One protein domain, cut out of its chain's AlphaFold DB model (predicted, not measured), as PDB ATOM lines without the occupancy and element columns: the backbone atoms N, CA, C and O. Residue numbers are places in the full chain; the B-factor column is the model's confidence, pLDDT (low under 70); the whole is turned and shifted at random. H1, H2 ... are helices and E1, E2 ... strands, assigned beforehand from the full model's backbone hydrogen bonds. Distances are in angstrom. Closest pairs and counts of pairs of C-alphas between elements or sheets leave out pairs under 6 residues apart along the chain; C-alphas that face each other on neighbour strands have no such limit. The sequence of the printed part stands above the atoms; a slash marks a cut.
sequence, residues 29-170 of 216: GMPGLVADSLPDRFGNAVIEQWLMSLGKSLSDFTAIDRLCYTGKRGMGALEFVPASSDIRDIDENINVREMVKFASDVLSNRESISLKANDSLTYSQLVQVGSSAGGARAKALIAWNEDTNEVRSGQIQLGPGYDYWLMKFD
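What this domain is: This is residues 29 to 170 of the 216 residues of the protein "HipA-like protein" of Muricomes intestini (UniProt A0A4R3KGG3). A small, strongly twisted sheet of three strands makes one end of a compact body; H5 fills the middle beside it, H2 runs back along H5, and H4 crosses these two helices. At the far end from the sheet H1 and H3 form a loose group, and a long loop, residues 71 to 95, leads from H3 to H4. The printed part has 142 residues, with five named helices followed by three named strands; the class is mixed, with under half of the residues in named elements. The sheet runs E2, E1, E3, antiparallel; the radius of gyration of the C-alphas is 14.6 A and the spans are 44 by 37 by 27 A.

Where its parts are: H1, residues 32 to 35, begins at C-alpha 32 (-0.386, -11.341, -2.963). H2 is residues 41 to 53, 18.5 A long, and H3 residues 63 to 70. H4, residues 96 to 107, is 16.5 A long; H5, residues 119 to 130, 15.9 A. E1 is residues 139 to 145, 18.0 A; E2 150 to 153; E3 163 to 168, ending at C-alpha 168 (-11.849, -9.683, -24.763).

How they stand to each other: H1 and H3 are near each other. H2 touches H5, C-alphas of Gly 43 and Gly 130 closest at 5.2 A, at a shallow tilt of 23 degrees, opposite ways. H4 touches H2 with residues 103 to 107 alone, closest C-alphas Val 46 and Val 106, 6.4 A, about perpendicular at 87 degrees. H4 only grazes the sheet; H5 stands at the sheet's level. E1 and E2 form a hairpin, N 152 to O 143 2.8 A; E1 and E3 have N 140 to O 167 at 2.8 A. H2, H3, H4 and H5 have every O i to N i+4 pair within hydrogen-bond range; H1 is too short for one.

The domain as a whole: The farthest C-alphas, Gly 29 and Asp 147, are 45.0 A apart. The printed part has no cut; the links H3 to H4 and H4 to H5 are long. The model's pLDDT is under 70 at residues 86 to 88 and 109 to 135.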
ATOM      1  N   GLY A  29      -7.429 -14.090   2.224       80.31
ATOM      2  CA  GLY A  29      -6.379 -14.406   3.194       80.31
ATOM      3  C   GLY A  29      -5.065 -14.907   2.589       80.31
ATOM      4  O   GLY A  29      -4.191 -15.365   3.327       80.31
ATOM      5  N   MET A  30      -4.905 -14.842   1.263       82.50
ATOM      6  CA  MET A  30      -3.730 -15.360   0.560       82.50
ATOM      7  C   MET A  30      -2.628 -14.296   0.410       82.50
ATOM      8  O   MET A  30      -2.928 -13.113   0.235       82.50
ATOM      9  N   PRO A  31      -1.337 -14.690   0.407       83.81
ATOM     10  CA  PRO A  31      -0.252 -13.798   0.007       83.81
ATOM     11  C   PRO A  31      -0.472 -13.270  -1.413       83.81
ATOM     12  O   PRO A  31      -0.877 -14.040  -2.283       83.81
ATOM     13  N   GLY A  32      -0.133 -12.001  -1.670       81.69
ATOM     14  CA  GLY A  32      -0.386 -11.341  -2.963       81.69
ATOM     15  C   GLY A  32       0.080 -12.144  -4.184       81.69
ATOM     16  O   GLY A  32      -0.689 -12.329  -5.116       81.69
ATOM     17  N   LEU A  33       1.277 -12.745  -4.121       83.38
ATOM     18  CA  LEU A  33       1.803 -13.617  -5.184       83.38
ATOM     19  C   LEU A  33       0.840 -14.754  -5.570       83.38
ATOM     20  O   LEU A  33       0.718 -15.097  -6.740       83.38
ATOM     21  N   VAL A  34       0.194 -15.372  -4.578       86.06
ATOM     22  CA  VAL A  34      -0.738 -16.486  -4.799       86.06
ATOM     23  C   VAL A  34      -2.126 -15.961  -5.154       86.06
ATOM     24  O   VAL A  34      -2.820 -16.550  -5.977       86.06
ATOM     25  N   ALA A  35      -2.516 -14.833  -4.563       84.06
ATOM     26  CA  ALA A  35      -3.780 -14.177  -4.844       84.06
ATOM     27  C   ALA A  35      -3.904 -13.724  -6.306       84.06
ATOM     28  O   ALA A  35      -4.984 -13.834  -6.876       84.06
ATOM     29  N   ASP A  36      -2.801 -13.305  -6.931       82.88
ATOM     30  CA  ASP A  36      -2.752 -12.932  -8.351       82.88
ATOM     31  C   ASP A  36      -3.052 -14.109  -9.296       82.88
ATOM     32  O   ASP A  36      -3.376 -13.904 -10.465       82.88
ATOM     33  N   SER A  37      -2.958 -15.347  -8.801       84.94
ATOM     34  CA  SER A  37      -3.351 -16.545  -9.552       84.94
ATOM     35  C   SER A  37      -4.831 -16.896  -9.396       84.94
ATOM     36  O   SER A  37      -5.309 -17.804 -10.073       84.94
ATOM     37  N   LEU A  38      -5.556 -16.233  -8.489       83.06
ATOM     38  CA  LEU A  38      -6.973 -16.498  -8.290       83.06
ATOM     39  C   LEU A  38      -7.799 -15.923  -9.451       83.06
ATOM     40  O   LEU A  38      -7.411 -14.915 -10.050       83.06
ATOM     41  N   PRO A  39      -8.960 -16.531  -9.754       79.94
ATOM     42  CA  PRO A  39      -9.889 -15.994 -10.735       79.94
ATOM     43  C   PRO A  39     -10.249 -14.540 -10.427       79.94
ATOM     44  O   PRO A  39     -10.364 -14.142  -9.264       79.94
ATOM     45  N   ASP A  40     -10.457 -13.754 -11.476       79.62
ATOM     46  CA  ASP A  40     -10.844 -12.353 -11.360       79.62
ATOM     47  C   ASP A  40     -12.346 -12.192 -11.083       79.62
ATOM     48  O   ASP A  40     -13.037 -13.158 -10.752       79.62
ATOM     49  N   ARG A  41     -12.890 -10.975 -11.190       79.62
ATOM     50  CA  ARG A  41     -14.324 -10.762 -10.943       79.62
ATOM     51  C   ARG A  41     -15.198 -11.587 -11.893       79.62
ATOM     52  O   ARG A  41     -16.175 -12.185 -11.449       79.62
ATOM     53  N   PHE A  42     -14.860 -11.607 -13.180       80.50
ATOM     54  CA  PHE A  42     -15.614 -12.352 -14.183       80.50
ATOM     55  C   PHE A  42     -15.426 -13.862 -14.001       80.50
ATOM     56  O   PHE A  42     -16.405 -14.602 -13.967       80.50
ATOM     57  N   GLY A  43     -14.190 -14.312 -13.791       81.56
ATOM     58  CA  GLY A  43     -13.857 -15.705 -13.537       81.56
ATOM     59  C   GLY A  43     -14.541 -16.255 -12.289       81.56
ATOM     60  O   GLY A  43     -15.090 -17.351 -12.347       81.56
ATOM     61  N   ASN A  44     -14.598 -15.495 -11.187       82.25
ATOM     62  CA  ASN A  44     -15.380 -15.901 -10.013       82.25
ATOM     63  C   ASN A  44     -16.867 -16.026 -10.357       82.25
ATOM     64  O   ASN A  44     -17.458 -17.045 -10.020       82.25
ATOM     65  N   ALA A  45     -17.457 -15.071 -11.084       81.31
ATOM     66  CA  ALA A  45     -18.867 -15.153 -11.474       81.31
ATOM     67  C   ALA A  45     -19.163 -16.397 -12.341       81.31
ATOM     68  O   ALA A  45     -20.170 -17.073 -12.134       81.31
ATOM     69  N   VAL A  46     -18.267 -16.751 -13.269       80.81
ATOM     70  CA  VAL A  46     -18.380 -17.981 -14.075       80.81
ATOM     71  C   VAL A  46     -18.318 -19.228 -13.189       80.81
ATOM     72  O   VAL A  46     -19.137 -20.136 -13.343       80.81
ATOM     73  N   ILE A  47     -17.376 -19.274 -12.242       81.12
ATOM     74  CA  ILE A  47     -17.226 -20.404 -11.319       81.12
ATOM     75  C   ILE A  47     -18.443 -20.538 -10.408       81.12
ATOM     76  O   ILE A  47     -18.923 -21.648 -10.199       81.12
ATOM     77  N   GLU A  48     -18.962 -19.430  -9.888       81.81
ATOM     78  CA  GLU A  48     -20.146 -19.419  -9.035       81.81
ATOM     79  C   GLU A  48     -21.362 -19.978  -9.778       81.81
ATOM     80  O   GLU A  48     -22.018 -20.889  -9.274       81.81
ATOM     81  N   GLN A  49     -21.610 -19.525 -11.011       78.38
ATOM     82  CA  GLN A  49     -22.686 -20.071 -11.846       78.38
ATOM     83  C   GLN A  49     -22.498 -21.567 -12.131       78.38
ATOM     84  O   GLN A  49     -23.458 -22.338 -12.076       78.38
ATOM     85  N   TRP A  50     -21.263 -22.013 -12.373       78.00
ATOM     86  CA  TRP A  50     -20.968 -23.433 -12.555       78.00
ATOM     87  C   TRP A  50     -21.209 -24.252 -11.282       78.00
ATOM     88  O   TRP A  50     -21.866 -25.291 -11.343       78.00
ATOM     89  N   LEU A  51     -20.762 -23.783 -10.118       78.69
ATOM     90  CA  LEU A  51     -21.009 -24.454  -8.841       78.69
ATOM     91  C   LEU A  51     -22.508 -24.539  -8.531       78.69
ATOM     92  O   LEU A  51     -22.993 -25.614  -8.172       78.69
ATOM     93  N   MET A  52     -23.249 -23.450  -8.750       79.06
ATOM     94  CA  MET A  52     -24.708 -23.422  -8.614       79.06
ATOM     95  C   MET A  52     -25.382 -24.415  -9.566       79.06
ATOM     96  O   MET A  52     -26.319 -25.103  -9.162       79.06
ATOM     97  N   SER A  53     -24.875 -24.559 -10.797       74.50
ATOM     98  CA  SER A  53     -25.400 -25.528 -11.771       74.50
ATOM     99  C   SER A  53     -25.230 -26.985 -11.325       74.50
ATOM    100  O   SER A  53     -26.040 -27.844 -11.674       74.50
ATOM    101  N   LEU A  54     -24.210 -27.260 -10.507       74.94
ATOM    102  CA  LEU A  54     -23.963 -28.559  -9.880       74.94
ATOM    103  C   LEU A  54     -24.712 -28.740  -8.549       74.94
ATOM    104  O   LEU A  54     -24.549 -29.772  -7.896       74.94
ATOM    105  N   GLY A  55     -25.495 -27.747  -8.111       77.50
ATOM    106  CA  GLY A  55     -26.149 -27.748  -6.802       77.50
ATOM    107  C   GLY A  55     -25.175 -27.637  -5.622       77.50
ATOM    108  O   GLY A  55     -25.535 -28.009  -4.505       77.50
ATOM    109  N   LYS A  56     -23.941 -27.166  -5.851       79.62
ATOM    110  CA  LYS A  56     -22.935 -26.957  -4.801       79.62
ATOM    111  C   LYS A  56     -23.127 -25.591  -4.138       79.62
ATOM    112  O   LYS A  56     -23.475 -24.614  -4.798       79.62
ATOM    113  N   SER A  57     -22.870 -25.519  -2.833       80.38
ATOM    114  CA  SER A  57     -22.918 -24.255  -2.095       80.38
ATOM    115  C   SER A  57     -21.685 -23.400  -2.385       80.38
ATOM    116  O   SER A  57     -20.557 -23.890  -2.336       80.38
ATOM    117  N   LEU A  58     -21.885 -22.100  -2.617       78.06
ATOM    118  CA  LEU A  58     -20.787 -21.137  -2.776       78.06
ATOM    119  C   LEU A  58     -20.016 -20.908  -1.471       78.06
ATOM    120  O   LEU A  58     -18.835 -20.569  -1.515       78.06
ATOM    121  N   SER A  59     -20.662 -21.130  -0.319       76.94
ATOM    122  CA  SER A  59     -20.032 -21.008   1.005       76.94
ATOM    123  C   SER A  59     -18.853 -21.955   1.198       76.94
ATOM    124  O   SER A  59     -17.976 -21.681   2.012       76.94
ATOM    125  N   ASP A  60     -18.846 -23.061   0.455       74.50
ATOM    126  CA  ASP A  60     -17.874 -24.137   0.620       74.50
ATOM    127  C   ASP A  60     -16.691 -23.976  -0.337       74.50
ATOM    128  O   ASP A  60     -15.715 -24.709  -0.235       74.50
ATOM    129  N   PHE A  61     -16.753 -23.014  -1.263       82.56
ATOM    130  CA  PHE A  61     -15.669 -22.752  -2.195       82.56
ATOM    131  C   PHE A  61     -14.638 -21.850  -1.518       82.56
ATOM    132  O   PHE A  61     -14.832 -20.638  -1.402       82.56
ATOM    133  N   THR A  62     -13.540 -22.434  -1.048       86.25
ATOM    134  CA  THR A  62     -12.469 -21.734  -0.322       86.25
ATOM    135  C   THR A  62     -11.408 -21.141  -1.263       86.25
ATOM    136  O   THR A  62     -11.456 -21.300  -2.487       86.25
ATOM    137  N   ALA A  63     -10.413 -20.444  -0.702       86.94
ATOM    138  CA  ALA A  63      -9.227 -20.019  -1.452       86.94
ATOM    139  C   ALA A  63      -8.456 -21.217  -2.031       86.94
ATOM    140  O   ALA A  63      -7.983 -21.166  -3.163       86.94
ATOM    141  N   ILE A  64      -8.374 -22.317  -1.276       89.00
ATOM    142  CA  ILE A  64      -7.716 -23.545  -1.729       89.00
ATOM    143  C   ILE A  64      -8.510 -24.181  -2.866       89.00
ATOM    144  O   ILE A  64      -7.912 -24.559  -3.867       89.00
ATOM    145  N   ASP A  65      -9.843 -24.216  -2.782       87.19
ATOM    146  CA  ASP A  65     -10.667 -24.748  -3.874       87.19
ATOM    147  C   ASP A  65     -10.523 -23.920  -5.154       87.19
ATOM    148  O   ASP A  65     -10.469 -24.492  -6.240       87.19
ATOM    149  N   ARG A  66     -10.366 -22.591  -5.046       87.06
ATOM    150  CA  ARG A  66     -10.039 -21.717  -6.190       87.06
ATOM    151  C   ARG A  66      -8.687 -22.039  -6.809       87.06
ATOM    152  O   ARG A  66      -8.567 -22.020  -8.032       87.06
ATOM    153  N   LEU A  67      -7.677 -22.345  -6.000       88.50
ATOM    154  CA  LEU A  67      -6.369 -22.760  -6.508       88.50
ATOM    155  C   LEU A  67      -6.428 -24.140  -7.159       88.50
ATOM    156  O   LEU A  67      -5.938 -24.295  -8.271       88.50
ATOM    157  N   CYS A  68      -7.080 -25.119  -6.529       88.69
ATOM    158  CA  CYS A  68      -7.310 -26.440  -7.116       88.69
ATOM    159  C   CYS A  68      -8.107 -26.332  -8.422       88.69
ATOM    160  O   CYS A  68      -7.829 -27.032  -9.393       88.69
ATOM    161  N   TYR A  69      -9.087 -25.428  -8.467       84.19
ATOM    162  CA  TYR A  69      -9.823 -25.100  -9.676       84.19
ATOM    163  C   TYR A  69      -8.881 -24.507 -10.733       84.19
ATOM    164  O   TYR A  69      -8.872 -24.975 -11.867       84.19
ATOM    165  N   THR A  70      -8.057 -23.521 -10.377       84.75
ATOM    166  CA  THR A  70      -7.094 -22.891 -11.298       84.75
ATOM    167  C   THR A  70      -6.125 -23.933 -11.859       84.75
ATOM    168  O   THR A  70      -5.932 -24.011 -13.072       84.75
ATOM    169  N   GLY A  71      -5.585 -24.808 -11.009       87.50
ATOM    170  CA  GLY A  71      -4.726 -25.916 -11.412       87.50
ATOM    171  C   GLY A  71      -3.525 -25.431 -12.224       87.50
ATOM    172  O   GLY A  71      -2.795 -24.545 -11.792       87.50
ATOM    173  N   LYS A  72      -3.357 -25.984 -13.429       84.38
ATOM    174  CA  LYS A  72      -2.327 -25.598 -14.415       84.38
ATOM    175  C   LYS A  72      -2.719 -24.420 -15.325       84.38
ATOM    176  O   LYS A  72      -2.060 -24.156 -16.321       84.38
ATOM    177  N   ARG A  73      -3.865 -23.788 -15.063       78.44
ATOM    178  CA  ARG A  73      -4.588 -22.938 -16.031       78.44
ATOM    179  C   ARG A  73      -4.598 -21.462 -15.632       78.44
ATOM    180  O   ARG A  73      -5.326 -20.664 -16.222       78.44
ATOM    181  N   GLY A  74      -3.827 -21.117 -14.602       78.19
ATOM    182  CA  GLY A  74      -3.593 -19.740 -14.186       78.19
ATOM    183  C   GLY A  74      -2.673 -19.012 -15.163       78.19
ATOM    184  O   GLY A  74      -1.904 -19.631 -15.897       78.19
ATOM    185  N   MET A  75      -2.740 -17.682 -15.166       79.12
ATOM    186  CA  MET A  75      -1.793 -16.875 -15.933       79.12
ATOM    187  C   MET A  75      -0.383 -16.993 -15.357       79.12
ATOM    188  O   MET A  75      -0.184 -17.003 -14.143       79.12
ATOM    189  N   GLY A  76       0.612 -16.982 -16.241       83.12
ATOM    190  CA  GLY A  76       2.015 -17.045 -15.852       83.12
ATOM    191  C   GLY A  76       2.513 -18.481 -15.719       83.12
ATOM    192  O   GLY A  76       2.183 -19.328 -16.539       83.12
ATOM    193  N   ALA A  77       3.380 -18.726 -14.736       86.88
ATOM    194  CA  ALA A  77       4.153 -19.968 -14.627       86.88
ATOM    195  C   ALA A  77       3.819 -20.810 -13.383       86.88
ATOM    196  O   ALA A  77       4.515 -21.784 -13.103       86.88
ATOM    197  N   LEU A  78       2.819 -20.408 -12.593       89.44
ATOM    198  CA  LEU A  78       2.429 -21.134 -11.388       89.44
ATOM    199  C   LEU A  78       1.360 -22.174 -11.711       89.44
ATOM    200  O   LEU A  78       0.362 -21.874 -12.360       89.44
ATOM    201  N   GLU A  79       1.559 -23.379 -11.185       90.38
ATOM    202  CA  GLU A  79       0.591 -24.468 -11.243       90.38
ATOM    203  C   GLU A  79       0.267 -24.952  -9.827       90.38
ATOM    204  O   GLU A  79       1.141 -25.029  -8.958       90.38
ATOM    205  N   PHE A  80      -0.997 -25.303  -9.599       90.19
ATOM    206  CA  PHE A  80      -1.501 -25.731  -8.297       90.19
ATOM    207  C   PHE A  80      -1.945 -27.193  -8.344       90.19
ATOM    208  O   PHE A  80      -2.699 -27.607  -9.225       90.19
ATOM    209  N   VAL A  81      -1.467 -27.986  -7.382       91.88
ATOM    210  CA  VAL A  81      -1.692 -29.437  -7.320       91.88
ATOM    211  C   VAL A  81      -2.197 -29.816  -5.919       91.88
ATOM    212  O   VAL A  81      -1.588 -29.386  -4.936       91.88
ATOM    213  N   PRO A  82      -3.260 -30.640  -5.794       90.81
ATOM    214  CA  PRO A  82      -3.998 -31.291  -6.881       90.81
ATOM    215  C   PRO A  82      -4.928 -30.329  -7.631       90.81
ATOM    216  O   PRO A  82      -5.538 -29.449  -7.035       90.81
ATOM    217  N   ALA A  83      -5.068 -30.533  -8.942       86.19
ATOM    218  CA  ALA A  83      -6.110 -29.866  -9.715       86.19
ATOM    219  C   ALA A  83      -7.472 -30.541  -9.472       86.19
ATOM    220  O   ALA A  83      -7.538 -31.753  -9.238       86.19
ATOM    221  N   SER A  84      -8.560 -29.771  -9.545       80.69
ATOM    222  CA  SER A  84      -9.920 -30.301  -9.424       80.69
ATOM    223  C   SER A  84     -10.225 -31.289 -10.553       80.69
ATOM    224  O   SER A  84     -10.095 -30.959 -11.729       80.69
ATOM    225  N   SER A  85     -10.679 -32.493 -10.200       73.12
ATOM    226  CA  SER A  85     -11.083 -33.530 -11.161       73.12
ATOM    227  C   SER A  85     -12.404 -33.233 -11.870       73.12
ATOM    228  O   SER A  85     -12.742 -33.898 -12.850       73.12
ATOM    229  N   ASP A  86     -13.164 -32.261 -11.362       69.44
ATOM    230  CA  ASP A  86     -14.488 -31.909 -11.878       69.44
ATOM    231  C   ASP A  86     -14.413 -31.179 -13.227       69.44
ATOM    232  O   ASP A  86     -15.428 -31.025 -13.905       69.44
ATOM    233  N   ILE A  87     -13.216 -30.741 -13.631       67.94
ATOM    234  CA  ILE A  87     -12.989 -30.005 -14.870       67.94
ATOM    235  C   ILE A  87     -12.057 -30.830 -15.735       67.94
ATOM    236  O   ILE A  87     -10.875 -30.998 -15.443       67.94
ATOM    237  N   ARG A  88     -12.625 -31.382 -16.799       68.75
ATOM    238  CA  ARG A  88     -11.873 -32.110 -17.816       68.75
ATOM    239  C   ARG A  88     -11.422 -31.124 -18.863       68.75
ATOM    240  O   ARG A  88     -12.207 -30.243 -19.179       68.75
ATOM    241  N   ASP A  89     -10.223 -31.310 -19.399       72.62
ATOM    242  CA  ASP A  89      -9.776 -30.656 -20.628       72.62
ATOM    243  C   ASP A  89     -10.710 -31.086 -21.777       72.62
ATOM    244  O   ASP A  89     -11.002 -32.275 -21.926       72.62
ATOM    245  N   ILE A  90     -11.224 -30.125 -22.549       72.19
ATOM    246  CA  ILE A  90     -12.189 -30.367 -23.628       72.19
ATOM    247  C   ILE A  90     -11.582 -29.804 -24.900       72.19
ATOM    248  O   ILE A  90     -11.314 -28.608 -24.992       72.19
ATOM    249  N   ASP A  91     -11.362 -30.696 -25.857       83.88
ATOM    250  CA  ASP A  91     -10.822 -30.371 -27.168       83.88
ATOM    251  C   ASP A  91     -11.952 -30.332 -28.200       83.88
ATOM    252  O   ASP A  91     -12.143 -31.253 -28.993       83.88
ATOM    253  N   GLU A  92     -12.764 -29.281 -28.121       82.38
ATOM    254  CA  GLU A  92     -13.891 -29.044 -29.021       82.38
ATOM    255  C   GLU A  92     -13.857 -27.604 -29.536       82.38
ATOM    256  O   GLU A  92     -13.321 -26.703 -28.883       82.38
ATOM    257  N   ASN A  93     -14.439 -27.394 -30.719       85.06
ATOM    258  CA  ASN A  93     -14.601 -26.062 -31.284       85.06
ATOM    259  C   ASN A  93     -15.596 -25.254 -30.438       85.06
ATOM    260  O   ASN A  93     -16.680 -25.732 -30.100       85.06
ATOM    261  N   ILE A  94     -15.227 -24.021 -30.125       83.94
ATOM    262  CA  ILE A  94     -15.956 -23.110 -29.261       83.94
ATOM    263  C   ILE A  94     -16.656 -22.065 -30.118       83.94
ATOM    264  O   ILE A  94     -16.044 -21.333 -30.895       83.94
ATOM    265  N   ASN A  95     -17.964 -21.943 -29.917       84.81
ATOM    266  CA  ASN A  95     -18.752 -20.904 -30.551       84.81
ATOM    267  C   ASN A  95     -18.616 -19.578 -29.780       84.81
ATOM    268  O   ASN A  95     -19.264 -19.379 -28.751       84.81
ATOM    269  N   VAL A  96     -17.808 -18.645 -30.299       85.94
ATOM    270  CA  VAL A  96     -17.542 -17.329 -29.677       85.94
ATOM    271  C   VAL A  96     -18.828 -16.555 -29.360       85.94
ATOM    272  O   VAL A  96     -18.928 -15.905 -28.320       85.94
ATOM    273  N   ARG A  97     -19.864 -16.660 -30.197       85.25
ATOM    274  CA  ARG A  97     -21.156 -16.003 -29.954       85.25
ATOM    275  C   ARG A  97     -21.861 -16.550 -28.722       85.25
ATOM    276  O   ARG A  97     -22.431 -15.781 -27.946       85.25
ATOM    277  N   GLU A  98     -21.833 -17.865 -28.539       82.56
ATOM    278  CA  GLU A  98     -22.384 -18.494 -27.339       82.56
ATOM    279  C   GLU A  98     -21.603 -18.067 -26.095       82.56
ATOM    280  O   GLU A  98     -22.219 -17.823 -25.058       82.56
ATOM    281  N   MET A  99     -20.288 -17.842 -26.215       82.12
ATOM    282  CA  MET A  99     -19.478 -17.286 -25.125       82.12
ATOM    283  C   MET A  99     -19.897 -15.865 -24.740       82.12
ATOM    284  O   MET A  99     -20.062 -15.582 -23.556       82.12
ATOM    285  N   VAL A 100     -20.100 -14.973 -25.716       85.69
ATOM    286  CA  VAL A 100     -20.538 -13.585 -25.471       85.69
ATOM    287  C   VAL A 100     -21.912 -13.559 -24.798       85.69
ATOM    288  O   VAL A 100     -22.133 -12.833 -23.821       85.69
ATOM    289  N   LYS A 101     -22.842 -14.389 -25.288       83.31
ATOM    290  CA  LYS A 101     -24.175 -14.536 -24.694       83.31
ATOM    291  C   LYS A 101     -24.084 -15.054 -23.260       83.31
ATOM    292  O   LYS A 101     -24.728 -14.509 -22.370       83.31
ATOM    293  N   PHE A 102     -23.254 -16.063 -23.025       79.75
ATOM    294  CA  PHE A 102     -23.050 -16.607 -21.694       79.75
ATOM    295  C   PHE A 102     -22.440 -15.581 -20.737       79.75
ATOM    296  O   PHE A 102     -22.965 -15.381 -19.647       79.75
ATOM    297  N   ALA A 103     -21.386 -14.875 -21.153       82.75
ATOM    298  CA  ALA A 103     -20.780 -13.819 -20.350       82.75
ATOM    299  C   ALA A 103     -21.814 -12.753 -19.950       82.75
ATOM    300  O   ALA A 103     -21.816 -12.278 -18.815       82.75
ATOM    301  N   SER A 104     -22.737 -12.438 -20.863       85.56
ATOM    302  CA  SER A 104     -23.855 -11.526 -20.615       85.56
ATOM    303  C   SER A 104     -24.826 -12.069 -19.567       85.56
ATOM    304  O   SER A 104     -25.231 -11.337 -18.664       85.56
ATOM    305  N   ASP A 105     -25.191 -13.349 -19.660       81.12
ATOM    306  CA  ASP A 105     -26.104 -13.998 -18.717       81.12
ATOM    307  C   ASP A 105     -25.482 -14.125 -17.311       81.12
ATOM    308  O   ASP A 105     -26.157 -13.811 -16.324       81.12
ATOM    309  N   VAL A 106     -24.191 -14.480 -17.225       79.38
ATOM    310  CA  VAL A 106     -23.408 -14.536 -15.977       79.38
ATOM    311  C   VAL A 106     -23.359 -13.167 -15.309       79.38
ATOM    312  O   VAL A 106     -23.763 -13.031 -14.157       79.38
ATOM    313  N   LEU A 107     -22.917 -12.129 -16.028       79.88
ATOM    314  CA  LEU A 107     -22.791 -10.779 -15.464       79.88
ATOM    315  C   LEU A 107     -24.149 -10.131 -15.165       79.88
ATOM    316  O   LEU A 107     -24.256  -9.267 -14.293       79.88
ATOM    317  N   SER A 108     -25.210 -10.558 -15.849       79.94
ATOM    318  CA  SER A 108     -26.563 -10.082 -15.579       79.94
ATOM    319  C   SER A 108     -27.183 -10.643 -14.300       79.94
ATOM    320  O   SER A 108     -28.212 -10.093 -13.896       79.94
ATOM    321  N   ASN A 109     -26.577 -11.650 -13.654       66.88
ATOM    322  CA  ASN A 109     -27.148 -12.400 -12.528       66.88
ATOM    323  C   ASN A 109     -28.558 -12.922 -12.842       66.88
ATOM    324  O   ASN A 109     -29.477 -12.798 -12.031       66.88
ATOM    325  N   ARG A 110     -28.777 -13.468 -14.043       57.47
ATOM    326  CA  ARG A 110     -30.049 -14.140 -14.331       57.47
ATOM    327  C   ARG A 110     -30.077 -15.458 -13.558       57.47
ATOM    328  O   ARG A 110     -29.630 -16.476 -14.065       57.47
ATOM    329  N   GLU A 111     -30.643 -15.421 -12.350       47.75
ATOM    330  CA  GLU A 111     -30.821 -16.534 -11.390       47.75
ATOM    331  C   GLU A 111     -31.524 -17.787 -11.956       47.75
ATOM    332  O   GLU A 111     -31.659 -18.799 -11.275       47.75
ATOM    333  N   SER A 112     -31.973 -17.752 -13.209       47.56
ATOM    334  CA  SER A 112     -32.685 -18.831 -13.878       47.56
ATOM    335  C   SER A 112     -32.048 -19.159 -15.225       47.56
ATOM    336  O   SER A 112     -32.697 -19.069 -16.273       47.56
ATOM    337  N   ILE A 113     -30.779 -19.555 -15.234       53.56
ATOM    338  CA  ILE A 113     -30.279 -20.331 -16.369       53.56
ATOM    339  C   ILE A 113     -30.908 -21.718 -16.222       53.56
ATOM    340  O   ILE A 113     -30.421 -22.579 -15.500       53.56
ATOM    341  N   SER A 114     -32.085 -21.894 -16.828       42.81
ATOM    342  CA  SER A 114     -32.817 -23.159 -16.827       42.81
ATOM    343  C   SER A 114     -32.022 -24.186 -17.631       42.81
ATOM    344  O   SER A 114     -32.166 -24.263 -18.849       42.81
ATOM    345  N   LEU A 115     -31.197 -24.960 -16.931       46.19
ATOM    346  CA  LEU A 115     -30.313 -25.975 -17.489       46.19
ATOM    347  C   LEU A 115     -31.119 -27.010 -18.280       46.19
ATOM    348  O   LEU A 115     -31.883 -27.793 -17.708       46.19
ATOM    349  N   LYS A 116     -30.928 -27.060 -19.598       47.81
ATOM    350  CA  LYS A 116     -31.187 -28.295 -20.343       47.81
ATOM    351  C   LYS A 116     -29.927 -29.152 -20.249       47.81
ATOM    352  O   LYS A 116     -28.819 -28.636 -20.251       47.81
ATOM    353  N   ALA A 117     -30.072 -30.475 -20.188       42.00
ATOM    354  CA  ALA A 117     -28.936 -31.393 -20.028       42.00
ATOM    355  C   ALA A 117     -27.841 -31.235 -21.113       42.00
ATOM    356  O   ALA A 117     -26.669 -31.480 -20.829       42.00
ATOM    357  N   ASN A 118     -28.201 -30.756 -22.313       48.72
ATOM    358  CA  ASN A 118     -27.253 -30.430 -23.388       48.72
ATOM    359  C   ASN A 118     -26.396 -29.178 -23.119       48.72
ATOM    360  O   ASN A 118     -25.349 -29.049 -23.738       48.72
ATOM    361  N   ASP A 119     -26.787 -28.298 -22.193       54.78
ATOM    362  CA  ASP A 119     -26.028 -27.084 -21.859       54.78
ATOM    363  C   ASP A 119     -24.813 -27.402 -20.967       54.78
ATOM    364  O   ASP A 119     -23.874 -26.620 -20.882       54.78
ATOM    365  N   SER A 120     -24.785 -28.566 -20.307       52.16
ATOM    366  CA  SER A 120     -23.709 -28.942 -19.373       52.16
ATOM    367  C   SER A 120     -22.317 -29.001 -20.023       52.16
ATOM    368  O   SER A 120     -21.337 -28.575 -19.407       52.16
ATOM    369  N   LEU A 121     -22.231 -29.458 -21.281       49.91
ATOM    370  CA  LEU A 121     -20.988 -29.467 -22.061       49.91
ATOM    371  C   LEU A 121     -20.530 -28.040 -22.392       49.91
ATOM    372  O   LEU A 121     -19.368 -27.702 -22.161       49.91
ATOM    373  N   THR A 122     -21.465 -27.187 -22.814       57.22
ATOM    374  CA  THR A 122     -21.230 -25.766 -23.091       57.22
ATOM    375  C   THR A 122     -20.687 -25.062 -21.849       57.22
ATOM    376  O   THR A 122     -19.663 -24.394 -21.920       57.22
ATOM    377  N   TYR A 123     -21.266 -25.298 -20.668       59.78
ATOM    378  CA  TYR A 123     -20.745 -24.737 -19.417       59.78
ATOM    379  C   TYR A 123     -19.340 -25.226 -19.090       59.78
ATOM    380  O   TYR A 123     -18.506 -24.417 -18.710       59.78
ATOM    381  N   SER A 124     -19.039 -26.515 -19.258       60.25
ATOM    382  CA  SER A 124     -17.694 -27.034 -18.977       60.25
ATOM    383  C   SER A 124     -16.613 -26.464 -19.908       60.25
ATOM    384  O   SER A 124     -15.513 -26.161 -19.446       60.25
ATOM    385  N   GLN A 125     -16.940 -26.227 -21.182       62.78
ATOM    386  CA  GLN A 125     -16.071 -25.521 -22.131       62.78
ATOM    387  C   GLN A 125     -15.902 -24.047 -21.745       62.78
ATOM    388  O   GLN A 125     -14.808 -23.498 -21.799       62.78
ATOM    389  N   LEU A 126     -16.970 -23.397 -21.288       62.69
ATOM    390  CA  LEU A 126     -16.968 -21.978 -20.928       62.69
ATOM    391  C   LEU A 126     -16.273 -21.694 -19.587       62.69
ATOM    392  O   LEU A 126     -15.600 -20.678 -19.440       62.69
ATOM    393  N   VAL A 127     -16.381 -22.618 -18.636       63.53
ATOM    394  CA  VAL A 127     -15.675 -22.665 -17.342       63.53
ATOM    395  C   VAL A 127     -14.170 -22.756 -17.537       63.53
ATOM    396  O   VAL A 127     -13.418 -22.119 -16.798       63.53
ATOM    397  N   GLN A 128     -13.720 -23.510 -18.545       65.38
ATOM    398  CA  GLN A 128     -12.319 -23.479 -18.941       65.38
ATOM    399  C   GLN A 128     -11.940 -22.083 -19.410       65.38
ATOM    400  O   GLN A 128     -10.985 -21.495 -18.925       65.38
ATOM    401  N   VAL A 129     -12.715 -21.497 -20.307       61.25
ATOM    402  CA  VAL A 129     -12.249 -20.282 -20.958       61.25
ATOM    403  C   VAL A 129     -12.375 -19.024 -20.074       61.25
ATOM    404  O   VAL A 129     -11.536 -18.130 -20.163       61.25
ATOM    405  N   GLY A 130     -13.357 -18.962 -19.170       60.38
ATOM    406  CA  GLY A 130     -13.604 -17.801 -18.304       60.38
ATOM    407  C   GLY A 130     -12.704 -17.681 -17.069       60.38
ATOM    408  O   GLY A 130     -12.748 -16.661 -16.389       60.38
ATOM    409  N   SER A 131     -11.890 -18.690 -16.745       56.97
ATOM    410  CA  SER A 131     -11.171 -18.728 -15.464       56.97
ATOM    411  C   SER A 131      -9.746 -18.188 -15.471       56.97
ATOM    412  O   SER A 131      -9.089 -18.214 -14.433       56.97
ATOM    413  N   SER A 132      -9.223 -17.784 -16.625       53.03
ATOM    414  CA  SER A 132      -7.773 -17.719 -16.823       53.03
ATOM    415  C   SER A 132      -7.215 -16.318 -17.037       53.03
ATOM    416  O   SER A 132      -6.151 -16.204 -17.626       53.03
ATOM    417  N   ALA A 133      -7.884 -15.234 -16.637       54.75
ATOM    418  CA  ALA A 133      -7.305 -13.900 -16.809       54.75
ATOM    419  C   ALA A 133      -7.771 -12.911 -15.737       54.75
ATOM    420  O   ALA A 133      -8.938 -12.909 -15.385       54.75
ATOM    421  N   GLY A 134      -6.862 -12.052 -15.263       56.62
ATOM    422  CA  GLY A 134      -7.113 -10.972 -14.295       56.62
ATOM    423  C   GLY A 134      -7.942  -9.793 -14.842       56.62
ATOM    424  O   GLY A 134      -7.783  -9.422 -16.006       56.62
ATOM    425  N   GLY A 135      -8.777  -9.139 -14.018       68.69
ATOM    426  CA  GLY A 135      -9.527  -7.901 -14.331       68.69
ATOM    427  C   GLY A 135     -11.044  -7.926 -14.031       68.69
ATOM    428  O   GLY A 135     -11.542  -8.760 -13.284       68.69
ATOM    429  N   ALA A 136     -11.790  -6.957 -14.576       73.56
ATOM    430  CA  ALA A 136     -13.244  -6.840 -14.352       73.56
ATOM    431  C   ALA A 136     -14.099  -7.237 -15.567       73.56
ATOM    432  O   ALA A 136     -15.228  -7.695 -15.408       73.56
ATOM    433  N   ARG A 137     -13.544  -7.070 -16.772       86.44
ATOM    434  CA  ARG A 137     -14.245  -7.294 -18.039       86.44
ATOM    435  C   ARG A 137     -14.215  -8.749 -18.476       86.44
ATOM    436  O   ARG A 137     -13.196  -9.424 -18.283       86.44
ATOM    437  N   ALA A 138     -15.294  -9.165 -19.135       87.06
ATOM    438  CA  ALA A 138     -15.445 -10.482 -19.733       87.06
ATOM    439  C   ALA A 138     -14.361 -10.751 -20.787       87.06
ATOM    440  O   ALA A 138     -14.135  -9.959 -21.709       87.06
ATOM    441  N   LYS A 139     -13.672 -11.878 -20.620       88.31
ATOM    442  CA  LYS A 139     -12.536 -12.282 -21.448       88.31
ATOM    443  C   LYS A 139     -12.234 -13.765 -21.282       88.31
ATOM    444  O   LYS A 139     -12.794 -14.430 -20.414       88.31
ATOM    445  N   ALA A 140     -11.335 -14.244 -22.125       86.44
ATOM    446  CA  ALA A 140     -11.176 -15.648 -22.423       86.44
ATOM    447  C   ALA A 140      -9.766 -15.970 -22.913       86.44
ATOM    448  O   ALA A 140      -9.297 -15.308 -23.837       86.44
ATOM    449  N   LEU A 141      -9.109 -16.997 -22.368       87.12
ATOM    450  CA  LEU A 141      -7.934 -17.573 -23.030       87.12
ATOM    451  C   LEU A 141      -8.394 -18.600 -24.063       87.12
ATOM    452  O   LEU A 141      -8.991 -19.623 -23.722       87.12
ATOM    453  N   ILE A 142      -8.093 -18.325 -25.324       89.19
ATOM    454  CA  ILE A 142      -8.459 -19.169 -26.455       89.19
ATOM    455  C   ILE A 142      -7.216 -19.632 -27.199       89.19
ATOM    456  O   ILE A 142      -6.180 -18.967 -27.178       89.19
ATOM    457  N   ALA A 143      -7.351 -20.747 -27.896       91.88
ATOM    458  CA  ALA A 143      -6.474 -21.118 -28.986       91.88
ATOM    459  C   ALA A 143      -7.221 -20.856 -30.294       91.88
ATOM    460  O   ALA A 143      -8.327 -21.356 -30.483       91.88
ATOM    461  N   TRP A 144      -6.646 -20.061 -31.184       93.31
ATOM    462  CA  TRP A 144      -7.264 -19.662 -32.441       93.31
ATOM    463  C   TRP A 144      -6.410 -20.138 -33.610       93.31
ATOM    464  O   TRP A 144      -5.206 -19.875 -33.653       93.31
ATOM    465  N   ASN A 145      -7.042 -20.850 -34.538       93.69
ATOM    466  CA  ASN A 145      -6.471 -21.160 -35.836       93.69
ATOM    467  C   ASN A 145      -6.955 -20.110 -36.836       93.69
ATOM    468  O   ASN A 145      -8.137 -20.069 -37.172       93.69
ATOM    469  N   GLU A 146      -6.049 -19.249 -37.291       90.31
ATOM    470  CA  GLU A 146      -6.381 -18.148 -38.199       90.31
ATOM    471  C   GLU A 146      -6.800 -18.642 -39.594       90.31
ATOM    472  O   GLU A 146      -7.698 -18.061 -40.200       90.31
ATOM    473  N   ASP A 147      -6.210 -19.738 -40.080       91.25
ATOM    474  CA  ASP A 147      -6.481 -20.269 -41.420       91.25
ATOM    475  C   ASP A 147      -7.892 -20.869 -41.529       91.25
ATOM    476  O   ASP A 147      -8.550 -20.754 -42.566       91.25
ATOM    477  N   THR A 148      -8.361 -21.537 -40.470       91.75
ATOM    478  CA  THR A 148      -9.689 -22.180 -40.424       91.75
ATOM    479  C   THR A 148     -10.734 -21.358 -39.678       91.75
ATOM    480  O   THR A 148     -11.918 -21.698 -39.708       91.75
ATOM    481  N   ASN A 149     -10.303 -20.295 -39.000       89.31
ATOM    482  CA  ASN A 149     -11.069 -19.513 -38.038       89.31
ATOM    483  C   ASN A 149     -11.626 -20.327 -36.846       89.31
ATOM    484  O   ASN A 149     -12.559 -19.890 -36.168       89.31
ATOM    485  N   GLU A 150     -11.071 -21.515 -36.587       90.81
ATOM    486  CA  GLU A 150     -11.486 -22.393 -35.489       90.81
ATOM    487  C   GLU A 150     -10.988 -21.852 -34.145       90.81
ATOM    488  O   GLU A 150      -9.817 -21.494 -33.999       90.81
ATOM    489  N   VAL A 151     -11.871 -21.816 -33.146       89.44
ATOM    490  CA  VAL A 151     -11.550 -21.349 -31.795       89.44
ATOM    491  C   VAL A 151     -11.693 -22.515 -30.833       89.44
ATOM    492  O   VAL A 151     -12.722 -23.170 -30.789       89.44
ATOM    493  N   ARG A 152     -10.667 -22.780 -30.036       88.81
ATOM    494  CA  ARG A 152     -10.646 -23.833 -29.018       88.81
ATOM    495  C   ARG A 152     -10.250 -23.262 -27.665       88.81
ATOM    496  O   ARG A 152      -9.856 -22.099 -27.544       88.81
ATOM    497  N   SER A 153     -10.348 -24.088 -26.630       85.62
ATOM    498  CA  SER A 153      -9.896 -23.724 -25.287       85.62
ATOM    499  C   SER A 153      -8.396 -23.432 -25.294       85.62
ATOM    500  O   SER A 153      -7.600 -24.250 -25.744       85.62
ATOM    501  N   GLY A 154      -7.985 -22.280 -24.764       85.25
ATOM    502  CA  GLY A 154      -6.565 -21.941 -24.651       85.25
ATOM    503  C   GLY A 154      -5.852 -22.631 -23.482       85.25
ATOM    504  O   GLY A 154      -4.689 -22.344 -23.222       85.25
ATOM    505  N   GLN A 155      -6.541 -23.518 -22.754       79.69
ATOM    506  CA  GLN A 155      -6.003 -24.255 -21.602       79.69
ATOM    507  C   GLN A 155      -5.451 -25.640 -21.962       79.69
ATOM    508  O   GLN A 155      -4.906 -26.335 -21.100       79.69
ATOM    509  N   ILE A 156      -5.600 -26.046 -23.222       81.81
ATOM    510  CA  ILE A 156      -5.067 -27.294 -23.757       81.81
ATOM    511  C   ILE A 156      -3.908 -27.006 -24.700       81.81
ATOM    512  O   ILE A 156      -3.900 -26.002 -25.404       81.81
ATOM    513  N   GLN A 157      -2.925 -27.904 -24.722       83.00
ATOM    514  CA  GLN A 157      -1.811 -27.793 -25.651       83.00
ATOM    515  C   GLN A 157      -2.214 -28.372 -27.010       83.00
ATOM    516  O   GLN A 157      -2.176 -29.581 -27.229       83.00
ATOM    517  N   LEU A 158      -2.603 -27.485 -27.913       85.69
ATOM    518  CA  LEU A 158      -2.866 -27.768 -29.315       85.69
ATOM    519  C   LEU A 158      -1.582 -27.713 -30.145       85.69
ATOM    520  O   LEU A 158      -0.612 -27.033 -29.800       85.69
ATOM    521  N   GLY A 159      -1.579 -28.496 -31.223       83.25
ATOM    522  CA  GLY A 159      -0.455 -28.627 -32.144       83.25
ATOM    523  C   GLY A 159      -0.284 -27.428 -33.089       83.25
ATOM    524  O   GLY A 159      -0.904 -26.382 -32.898       83.25
ATOM    525  N   PRO A 160       0.557 -27.578 -34.128       88.19
ATOM    526  CA  PRO A 160       0.808 -26.526 -35.111       88.19
ATOM    527  C   PRO A 160      -0.480 -25.968 -35.734       88.19
ATOM    528  O   PRO A 160      -1.405 -26.727 -36.020       88.19
ATOM    529  N   GLY A 161      -0.503 -24.656 -35.982       91.75
ATOM    530  CA  GLY A 161      -1.643 -23.944 -36.575       91.75
ATOM    531  C   GLY A 161      -2.565 -23.257 -35.565       91.75
ATOM    532  O   GLY A 161      -3.509 -22.601 -35.983       91.75
ATOM    533  N   TYR A 162      -2.302 -23.386 -34.262       93.94
ATOM    534  CA  TYR A 162      -3.018 -22.663 -33.214       93.94
ATOM    535  C   TYR A 162      -2.107 -21.668 -32.502       93.94
ATOM    536  O   TYR A 162      -1.067 -22.053 -31.965       93.94
ATOM    537  N   ASP A 163      -2.559 -20.420 -32.433       93.62
ATOM    538  CA  ASP A 163      -1.978 -19.379 -31.592       93.62
ATOM    539  C   ASP A 163      -2.867 -19.121 -30.374       93.62
ATOM    540  O   ASP A 163      -4.085 -19.293 -30.424       93.62
ATOM    541  N   TYR A 164      -2.271 -18.692 -29.263       91.38
ATOM    542  CA  TYR A 164      -2.982 -18.510 -27.996       91.38
ATOM    543  C   TYR A 164      -3.212 -17.034 -27.716       91.38
ATOM    544  O   TYR A 164      -2.276 -16.235 -27.704       91.38
ATOM    545  N   TRP A 165      -4.464 -16.681 -27.444       91.56
ATOM    546  CA  TRP A 165      -4.905 -15.298 -27.331       91.56
ATOM    547  C   TRP A 165      -5.736 -15.082 -26.079       91.56
ATOM    548  O   TRP A 165      -6.557 -15.917 -25.704       91.56
ATOM    549  N   LEU A 166      -5.575 -13.907 -25.470       90.44
ATOM    550  CA  LEU A 166      -6.553 -13.382 -24.528       90.44
ATOM    551  C   LEU A 166      -7.613 -12.600 -25.309       90.44
ATOM    552  O   LEU A 166      -7.410 -11.436 -25.656       90.44
ATOM    553  N   MET A 167      -8.746 -13.237 -25.582       91.19
ATOM    554  CA  MET A 167      -9.888 -12.622 -26.245       91.19
ATOM    555  C   MET A 167     -10.713 -11.827 -25.235       91.19
ATOM    556  O   MET A 167     -11.176 -12.368 -24.234       91.19
ATOM    557  N   LYS A 168     -10.915 -10.537 -25.504       91.25
ATOM    558  CA  LYS A 168     -11.849  -9.683 -24.763       91.25
ATOM    559  C   LYS A 168     -13.151  -9.583 -25.544       91.25
ATOM    560  O   LYS A 168     -13.119  -9.374 -26.754       91.25
ATOM    561  N   PHE A 169     -14.274  -9.740 -24.858       88.88
ATOM    562  CA  PHE A 169     -15.577  -9.833 -25.509       88.88
ATOM    563  C   PHE A 169     -16.277  -8.485 -25.599       88.88
ATOM    564  O   PHE A 169     -16.535  -7.852 -24.579       88.88
ATOM    565  N   ASP A 170     -16.672  -8.094 -26.807       89.94
ATOM    566  CA  ASP A 170     -17.603  -6.985 -26.994       89.94
ATOM    567  C   ASP A 170     -19.066  -7.431 -26.850       89.94
ATOM    568  O   ASP A 170     -19.364  -8.626 -26.828       89.94
TER     569      ASP A 170